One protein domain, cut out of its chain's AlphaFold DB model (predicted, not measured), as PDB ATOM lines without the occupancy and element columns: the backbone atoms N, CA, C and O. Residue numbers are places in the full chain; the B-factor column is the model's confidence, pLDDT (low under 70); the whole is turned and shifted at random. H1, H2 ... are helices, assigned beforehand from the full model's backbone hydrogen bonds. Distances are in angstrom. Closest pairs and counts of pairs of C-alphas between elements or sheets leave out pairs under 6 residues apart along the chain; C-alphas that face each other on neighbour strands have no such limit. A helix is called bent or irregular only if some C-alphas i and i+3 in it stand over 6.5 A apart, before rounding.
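AT A GLANCE: This is residues 2 to 59 of the 185 residues of an uncharacterized protein of Streptomyces fradiae ATCC 10745 = DSM 40063 (UniProt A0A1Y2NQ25). One long, kinked helix, H1, makes the longest axis; short H2 folds back along its residues 19 to 27, and H3 crosses it steeply near residues 12 to 16. The 58 printed residues hold three named helices, in the order H1, H2, H3, and no named strand: all helix. The whole is elongated, 36 by 22 by 17 A, and only just compact, close to loose, with a radius of gyration of the C-alphas of 12.2 A.

IN THESE COORDINATES: H1, residues 6 to 30, spans 34.5 A from C-alpha 6 at (-23.013, 42.072, -20.264). It has a kink of 35 degrees near residue 18 and is irregular: C-alphas 27 and 30 are 7.1 A apart. H2 is residues 33 to 41. H3, residues 45 to 58, spans 20.1 A and ends with C-alpha 58 at (-4.362, 31.580, -16.012).

HOW THE PARTS SIT: H1 and H2 form a helical hairpin and touch, closest at the C-alphas of Leu 23 and Val 36, 6.4 A, at a shallow tilt of 14 degrees, opposite ways. H1, with residues 12 to 16 alone, and H3, with residues 47 to 51 alone, only just touch, with 3 pairs of C-alphas within 8 A, closest Leu 12 and Ala 47, 7.1 A; the tilt is steep, 66 degrees. H2 and H3 are close but not clearly touching, the closest C-alphas being those of Leu 40 and Arg 48, 7.0 A. Every O i to N i+4 pair is within hydrogen-bond range in H2 and H3, and 17 of 21 in H1.

THE WHOLE: The C-alphas farthest apart, of Ser 2 and Gly 29, are 37.7 A apart. The printed part has no cut, and both links are tight. Only residue 2 is under 70 in pLDDT.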
ATOM      1  N   SER A   2     -28.924  30.017 -20.606       50.72
ATOM      2  CA  SER A   2     -29.467  31.374 -20.678       50.72
ATOM      3  C   SER A   2     -28.300  32.361 -20.741       50.72
ATOM      4  O   SER A   2     -27.400  32.319 -19.906       50.72
ATOM      5  N   GLY A   3     -28.261  33.185 -21.787       74.12
ATOM      6  CA  GLY A   3     -27.166  34.121 -22.004       74.12
ATOM      7  C   GLY A   3     -27.251  35.260 -21.001       74.12
ATOM      8  O   GLY A   3     -28.082  36.146 -21.174       74.12
ATOM      9  N   MET A   4     -26.397  35.234 -19.977       82.12
ATOM     10  CA  MET A   4     -26.194  36.389 -19.108       82.12
ATOM     11  C   MET A   4     -25.889  37.622 -19.961       82.12
ATOM     12  O   MET A   4     -25.056  37.589 -20.878       82.12
ATOM     13  N   SER A   5     -26.543  38.729 -19.642       87.94
ATOM     14  CA  SER A   5     -26.249  40.030 -20.221       87.94
ATOM     15  C   SER A   5     -24.824  40.481 -19.873       87.94
ATOM     16  O   SER A   5     -24.148  39.944 -18.994       87.94
ATOM     17  N   ALA A   6     -24.319  41.493 -20.582       80.25
ATOM     18  CA  ALA A   6     -23.013  42.072 -20.264       80.25
ATOM     19  C   ALA A   6     -22.963  42.646 -18.837       80.25
ATOM     20  O   ALA A   6     -21.948  42.504 -18.166       80.25
ATOM     21  N   ARG A   7     -24.072  43.235 -18.372       82.19
ATOM     22  CA  ARG A   7     -24.190  43.790 -17.024       82.19
ATOM     23  C   ARG A   7     -24.132  42.698 -15.963       82.19
ATOM     24  O   ARG A   7     -23.287  42.771 -15.089       82.19
ATOM     25  N   GLU A   8     -24.931  41.643 -16.112       86.19
ATOM     26  CA  GLU A   8     -24.933  40.513 -15.171       86.19
ATOM     27  C   GLU A   8     -23.564  39.821 -15.098       86.19
ATOM     28  O   GLU A   8     -23.157  39.370 -14.032       86.19
ATOM     29  N   ARG A   9     -22.824  39.761 -16.214       86.06
ATOM     30  CA  ARG A   9     -21.438  39.263 -16.217       86.06
ATOM     31  C   ARG A   9     -20.480  40.185 -15.463       86.06
ATOM     32  O   ARG A   9     -19.600  39.683 -14.774       86.06
ATOM     33  N   GLY A  10     -20.644  41.502 -15.594       83.94
ATOM     34  CA  GLY A  10     -19.875  42.486 -14.828       83.94
ATOM     35  C   GLY A  10     -20.151  42.379 -13.330       83.94
ATOM     36  O   GLY A  10     -19.215  42.247 -12.547       83.94
ATOM     37  N   ASP A  11     -21.429  42.314 -12.955       89.12
ATOM     38  CA  ASP A  11     -21.858  42.162 -11.563       89.12
ATOM     39  C   ASP A  11     -21.335  40.845 -10.961       89.12
ATOM     40  O   ASP A  11     -20.924  40.803  -9.803       89.12
ATOM     41  N   LEU A  12     -21.316  39.759 -11.744       89.00
ATOM     42  CA  LEU A  12     -20.730  38.486 -11.319       89.00
ATOM     43  C   LEU A  12     -19.213  38.598 -11.107       89.00
ATOM     44  O   LEU A  12     -18.704  38.103 -10.105       89.00
ATOM     45  N   ALA A  13     -18.496  39.248 -12.026       87.19
ATOM     46  CA  ALA A  13     -17.056  39.443 -11.894       87.19
ATOM     47  C   ALA A  13     -16.711  40.242 -10.628       87.19
ATOM     48  O   ALA A  13     -15.817  39.847  -9.886       87.19
ATOM     49  N   GLU A  14     -17.452  41.315 -10.344       89.50
ATOM     50  CA  GLU A  14     -17.259  42.129  -9.142       89.50
ATOM     51  C   GLU A  14     -17.544  41.336  -7.858       89.50
ATOM     52  O   GLU A  14     -16.744  41.365  -6.923       89.50
ATOM     53  N   LYS A  15     -18.622  40.540  -7.841       91.50
ATOM     54  CA  LYS A  15     -18.951  39.645  -6.717       91.50
ATOM     55  C   LYS A  15     -17.877  38.594  -6.441       91.50
ATOM     56  O   LYS A  15     -17.706  38.198  -5.293       91.50
ATOM     57  N   LEU A  16     -17.165  38.135  -7.470       91.44
ATOM     58  CA  LEU A  16     -16.117  37.124  -7.333       91.44
ATOM     59  C   LEU A  16     -14.772  37.690  -6.854       91.44
ATOM     60  O   LEU A  16     -13.920  36.909  -6.432       91.44
ATOM     61  N   LEU A  17     -14.556  39.012  -6.871       88.50
ATOM     62  CA  LEU A  17     -13.272  39.605  -6.470       88.50
ATOM     63  C   LEU A  17     -12.867  39.276  -5.019       88.50
ATOM     64  O   LEU A  17     -11.730  38.838  -4.823       88.50
ATOM     65  N   PRO A  18     -13.742  39.419  -4.000       92.06
ATOM     66  CA  PRO A  18     -13.384  39.068  -2.625       92.06
ATOM     67  C   PRO A  18     -13.100  37.571  -2.462       92.06
ATOM     68  O   PRO A  18     -12.178  37.192  -1.746       92.06
ATOM     69  N   VAL A  19     -13.853  36.725  -3.176       91.31
ATOM     70  CA  VAL A  19     -13.667  35.267  -3.184       91.31
ATOM     71  C   VAL A  19     -12.296  34.910  -3.757       91.31
ATOM     72  O   VAL A  19     -11.557  34.135  -3.158       91.31
ATOM     73  N   ALA A  20     -11.918  35.510  -4.888       86.56
ATOM     74  CA  ALA A  20     -10.616  35.291  -5.508       86.56
ATOM     75  C   ALA A  20      -9.459  35.750  -4.605       86.56
ATOM     76  O   ALA A  20      -8.444  35.059  -4.514       86.56
ATOM     77  N   ALA A  21      -9.615  36.882  -3.910       85.62
ATOM     78  CA  ALA A  21      -8.625  37.360  -2.948       85.62
ATOM     79  C   ALA A  21      -8.449  36.380  -1.774       85.62
ATOM     80  O   ALA A  21      -7.316  36.062  -1.419       85.62
ATOM     81  N   LEU A  22      -9.550  35.851  -1.231       88.50
ATOM     82  CA  LEU A  22      -9.533  34.869  -0.143       88.50
ATOM     83  C   LEU A  22      -8.924  33.523  -0.572       88.50
ATOM     84  O   LEU A  22      -8.117  32.930   0.140       88.50
ATOM     85  N   LEU A  23      -9.258  33.045  -1.772       86.69
ATOM     86  CA  LEU A  23      -8.635  31.842  -2.326       86.69
ATOM     87  C   LEU A  23      -7.127  32.042  -2.527       86.69
ATOM     88  O   LEU A  23      -6.345  31.137  -2.243       86.69
ATOM     89  N   ALA A  24      -6.697  33.230  -2.960       82.38
ATOM     90  CA  ALA A  24      -5.279  33.541  -3.117       82.38
ATOM     91  C   ALA A  24      -4.518  33.538  -1.781       82.38
ATOM     92  O   ALA A  24      -3.363  33.111  -1.760       82.38
ATOM     93  N   THR A  25      -5.132  33.982  -0.678       83.81
ATOM     94  CA  THR A  25      -4.511  33.908   0.657       83.81
ATOM     95  C   THR A  25      -4.408  32.466   1.145       83.81
ATOM     96  O   THR A  25      -3.334  32.053   1.584       83.81
ATOM     97  N   TYR A  26      -5.461  31.659   0.976       86.38
ATOM     98  CA  TYR A  26      -5.432  30.245   1.368       86.38
ATOM     99  C   TYR A  26      -4.376  29.453   0.599       86.38
ATOM    100  O   TYR A  26      -3.535  28.799   1.211       86.38
ATOM    101  N   VAL A  27      -4.326  29.597  -0.728       77.44
ATOM    102  CA  VAL A  27      -3.350  28.889  -1.574       77.44
ATOM    103  C   VAL A  27      -1.903  29.317  -1.287       77.44
ATOM    104  O   VAL A  27      -0.976  28.543  -1.515       77.44
ATOM    105  N   ARG A  28      -1.674  30.527  -0.760       77.00
ATOM    106  CA  ARG A  28      -0.333  31.024  -0.398       77.00
ATOM    107  C   ARG A  28       0.136  30.612   1.001       77.00
ATOM    108  O   ARG A  28       1.217  31.031   1.406       77.00
ATOM    109  N   GLY A  29      -0.626  29.767   1.695       76.44
ATOM    110  CA  GLY A  29      -0.194  29.117   2.933       76.44
ATOM    111  C   GLY A  29      -0.902  29.590   4.200       76.44
ATOM    112  O   GLY A  29      -0.520  29.156   5.282       76.44
ATOM    113  N   GLU A  30      -1.923  30.446   4.095       77.75
ATOM    114  CA  GLU A  30      -2.748  30.836   5.252       77.75
ATOM    115  C   GLU A  30      -3.953  29.905   5.477       77.75
ATOM    116  O   GLU A  30      -4.658  30.058   6.472       77.75
ATOM    117  N   GLY A  31      -4.205  28.947   4.576       79.69
ATOM    118  CA  GLY A  31      -5.339  28.023   4.662       79.69
ATOM    119  C   GLY A  31      -5.023  26.623   4.142       79.69
ATOM    120  O   GLY A  31      -4.034  26.412   3.438       79.69
ATOM    121  N   GLY A  32      -5.872  25.665   4.516       79.94
ATOM    122  CA  GLY A  32      -5.799  24.271   4.079       79.94
ATOM    123  C   GLY A  32      -6.789  23.926   2.956       79.94
ATOM    124  O   GLY A  32      -7.634  24.750   2.581       79.94
ATOM    125  N   PRO A  33      -6.728  22.693   2.420       80.75
ATOM    126  CA  PRO A  33      -7.693  22.188   1.441       80.75
ATOM    127  C   PRO A  33      -9.154  22.325   1.895       80.75
ATOM    128  O   PRO A  33     -10.028  22.621   1.084       80.75
ATOM    129  N   GLU A  34      -9.423  22.168   3.191       85.00
ATOM    130  CA  GLU A  34     -10.757  22.281   3.784       85.00
ATOM    131  C   GLU A  34     -11.297  23.715   3.738       85.00
ATOM    132  O   GLU A  34     -12.503  23.920   3.601       85.00
ATOM    133  N   ASP A  35     -10.421  24.717   3.837       87.75
ATOM    134  CA  ASP A  35     -10.802  26.129   3.750       87.75
ATOM    135  C   ASP A  35     -11.106  26.528   2.307       87.75
ATOM    136  O   ASP A  35     -12.089  27.221   2.046       87.75
ATOM    137  N   VAL A  36     -10.313  26.018   1.359       86.44
ATOM    138  CA  VAL A  36     -10.592  26.155  -0.076       86.44
ATOM    139  C   VAL A  36     -11.925  25.497  -0.420       86.44
ATOM    140  O   VAL A  36     -12.766  26.129  -1.056       86.44
ATOM    141  N   GLN A  37     -12.153  24.263   0.038       86.00
ATOM    142  CA  GLN A  37     -13.398  23.536  -0.204       86.00
ATOM    143  C   GLN A  37     -14.608  24.306   0.333       86.00
ATOM    144  O   GLN A  37     -15.584  24.480  -0.391       86.00
ATOM    145  N   ARG A  38     -14.519  24.842   1.556       92.00
ATOM    146  CA  ARG A  38     -15.592  25.641   2.165       92.00
ATOM    147  C   ARG A  38     -15.958  26.856   1.318       92.00
ATOM    148  O   ARG A  38     -17.133  27.100   1.076       92.00
ATOM    149  N   VAL A  39     -14.958  27.580   0.814       92.44
ATOM    150  CA  VAL A  39     -15.194  28.726  -0.076       92.44
ATOM    151  C   VAL A  39     -15.852  28.293  -1.384       92.44
ATOM    152  O   VAL A  39     -16.723  28.998  -1.880       92.44
ATOM    153  N   LEU A  40     -15.456  27.151  -1.952       90.88
ATOM    154  CA  LEU A  40     -16.049  26.637  -3.189       90.88
ATOM    155  C   LEU A  40     -17.487  26.134  -2.994       90.88
ATOM    156  O   LEU A  40     -18.301  26.271  -3.913       90.88
ATOM    157  N   ASP A  41     -17.805  25.574  -1.827       93.44
ATOM    158  CA  ASP A  41     -19.143  25.083  -1.477       93.44
ATOM    159  C   ASP A  41     -20.169  26.214  -1.346       93.44
ATOM    160  O   ASP A  41     -21.330  26.022  -1.702       93.44
ATOM    161  N   ASP A  42     -19.725  27.409  -0.952       94.31
ATOM    162  CA  ASP A  42     -20.570  28.605  -0.862       94.31
ATOM    163  C   ASP A  42     -20.853  29.261  -2.232       94.31
ATOM    164  O   ASP A  42     -21.686  30.168  -2.332       94.31
ATOM    165  N   LEU A  43     -20.183  28.825  -3.308       93.00
ATOM    166  CA  LEU A  43     -20.409  29.342  -4.660       93.00
ATOM    167  C   LEU A  43     -21.535  28.597  -5.374       93.00
ATOM    168  O   LEU A  43     -21.519  27.369  -5.474       93.00
ATOM    169  N   ASP A  44     -22.446  29.360  -5.984       94.19
ATOM    170  CA  ASP A  44     -23.414  28.807  -6.929       94.19
ATOM    171  C   ASP A  44     -22.735  28.256  -8.200       94.19
ATOM    172  O   ASP A  44     -21.578  28.559  -8.509       94.19
ATOM    173  N   ASP A  45     -23.471  27.453  -8.971       90.75
ATOM    174  CA  ASP A  45     -22.952  26.797 -10.179       90.75
ATOM    175  C   ASP A  45     -22.394  27.787 -11.214       90.75
ATOM    176  O   ASP A  45     -21.439  27.475 -11.929       90.75
ATOM    177  N   THR A  46     -22.966  28.991 -11.303       89.56
ATOM    178  CA  THR A  46     -22.542  30.009 -12.274       89.56
ATOM    179  C   THR A  46     -21.224  30.643 -11.839       89.56
ATOM    180  O   THR A  46     -20.298  30.763 -12.643       89.56
ATOM    181  N   ALA A  47     -21.116  31.009 -10.564       88.94
ATOM    182  CA  ALA A  47     -19.913  31.526  -9.932       88.94
ATOM    183  C   ALA A  47     -18.770  30.501  -9.977       88.94
ATOM    184  O   ALA A  47     -17.652  30.833 -10.375       88.94
ATOM    185  N   ARG A  48     -19.068  29.237  -9.662       91.12
ATOM    186  CA  ARG A  48     -18.119  28.122  -9.726       91.12
ATOM    187  C   ARG A  48     -17.625  27.882 -11.154       91.12
ATOM    188  O   ARG A  48     -16.418  27.788 -11.373       91.12
ATOM    189  N   ALA A  49     -18.522  27.851 -12.141       86.00
ATOM    190  CA  ALA A  49     -18.146  27.707 -13.549       86.00
ATOM    191  C   ALA A  49     -17.290  28.884 -14.049       86.00
ATOM    192  O   ALA A  49     -16.297  28.672 -14.746       86.00
ATOM    193  N   ALA A  50     -17.637  30.118 -13.672       86.12
ATOM    194  CA  ALA A  50     -16.852  31.300 -14.018       86.12
ATOM    195  C   ALA A  50     -15.435  31.234 -13.424       86.12
ATOM    196  O   ALA A  50     -14.465  31.481 -14.140       86.12
ATOM    197  N   LEU A  51     -15.309  30.839 -12.153       85.44
ATOM    198  CA  LEU A  51     -14.018  30.660 -11.493       85.44
ATOM    199  C   LEU A  51     -13.165  29.589 -12.190       85.44
ATOM    200  O   LEU A  51     -11.998  29.844 -12.469       85.44
ATOM    201  N   ILE A  52     -13.747  28.436 -12.545       83.25
ATOM    202  CA  ILE A  52     -13.049  27.371 -13.288       83.25
ATOM    203  C   ILE A  52     -12.506  27.894 -14.621       83.25
ATOM    204  O   ILE A  52     -11.345  27.655 -14.944       83.25
ATOM    205  N   VAL A  53     -13.316  28.635 -15.387       79.12
ATOM    206  CA  VAL A  53     -12.890  29.197 -16.679       79.12
ATOM    207  C   VAL A  53     -11.741  30.191 -16.504       79.12
ATOM    208  O   VAL A  53     -10.790  30.164 -17.283       79.12
ATOM    209  N   VAL A  54     -11.805  31.054 -15.488       80.75
ATOM    210  CA  VAL A  54     -10.737  32.022 -15.203       80.75
ATOM    211  C   VAL A  54      -9.456  31.311 -14.777       80.75
ATOM    212  O   VAL A  54      -8.402  31.596 -15.339       80.75
ATOM    213  N   LEU A  55      -9.538  30.358 -13.845       76.94
ATOM    214  CA  LEU A  55      -8.384  29.574 -13.399       76.94
ATOM    215  C   LEU A  55      -7.753  28.811 -14.567       76.94
ATOM    216  O   LEU A  55      -6.543  28.888 -14.748       76.94
ATOM    217  N   ALA A  56      -8.563  28.170 -15.413       75.25
ATOM    218  CA  ALA A  56      -8.087  27.507 -16.624       75.25
ATOM    219  C   ALA A  56      -7.412  28.482 -17.607       75.25
ATOM    220  O   ALA A  56      -6.477  28.097 -18.299       75.25
ATOM    221  N   GLY A  57      -7.847  29.745 -17.659       73.88
ATOM    222  CA  GLY A  57      -7.229  30.785 -18.484       73.88
ATOM    223  C   GLY A  57      -5.903  31.336 -17.943       73.88
ATOM    224  O   GLY A  57      -5.140  31.919 -18.708       73.88
ATOM    225  N   LEU A  58      -5.623  31.166 -16.646       76.00
ATOM    226  CA  LEU A  58      -4.362  31.580 -16.012       76.00
ATOM    227  C   LEU A  58      -3.269  30.508 -16.097       76.00
ATOM    228  O   LEU A  58      -2.106  30.782 -15.805       76.00
ATOM    229  N   VAL A  59      -3.641  29.290 -16.477       80.56
ATOM    230  CA  VAL A  59      -2.727  28.169 -16.669       80.56
ATOM    231  C   VAL A  59      -1.918  28.389 -17.949       80.56
ATOM    232  O   VAL A  59      -2.490  28.580 -19.021       80.56
TER     233      VAL A  59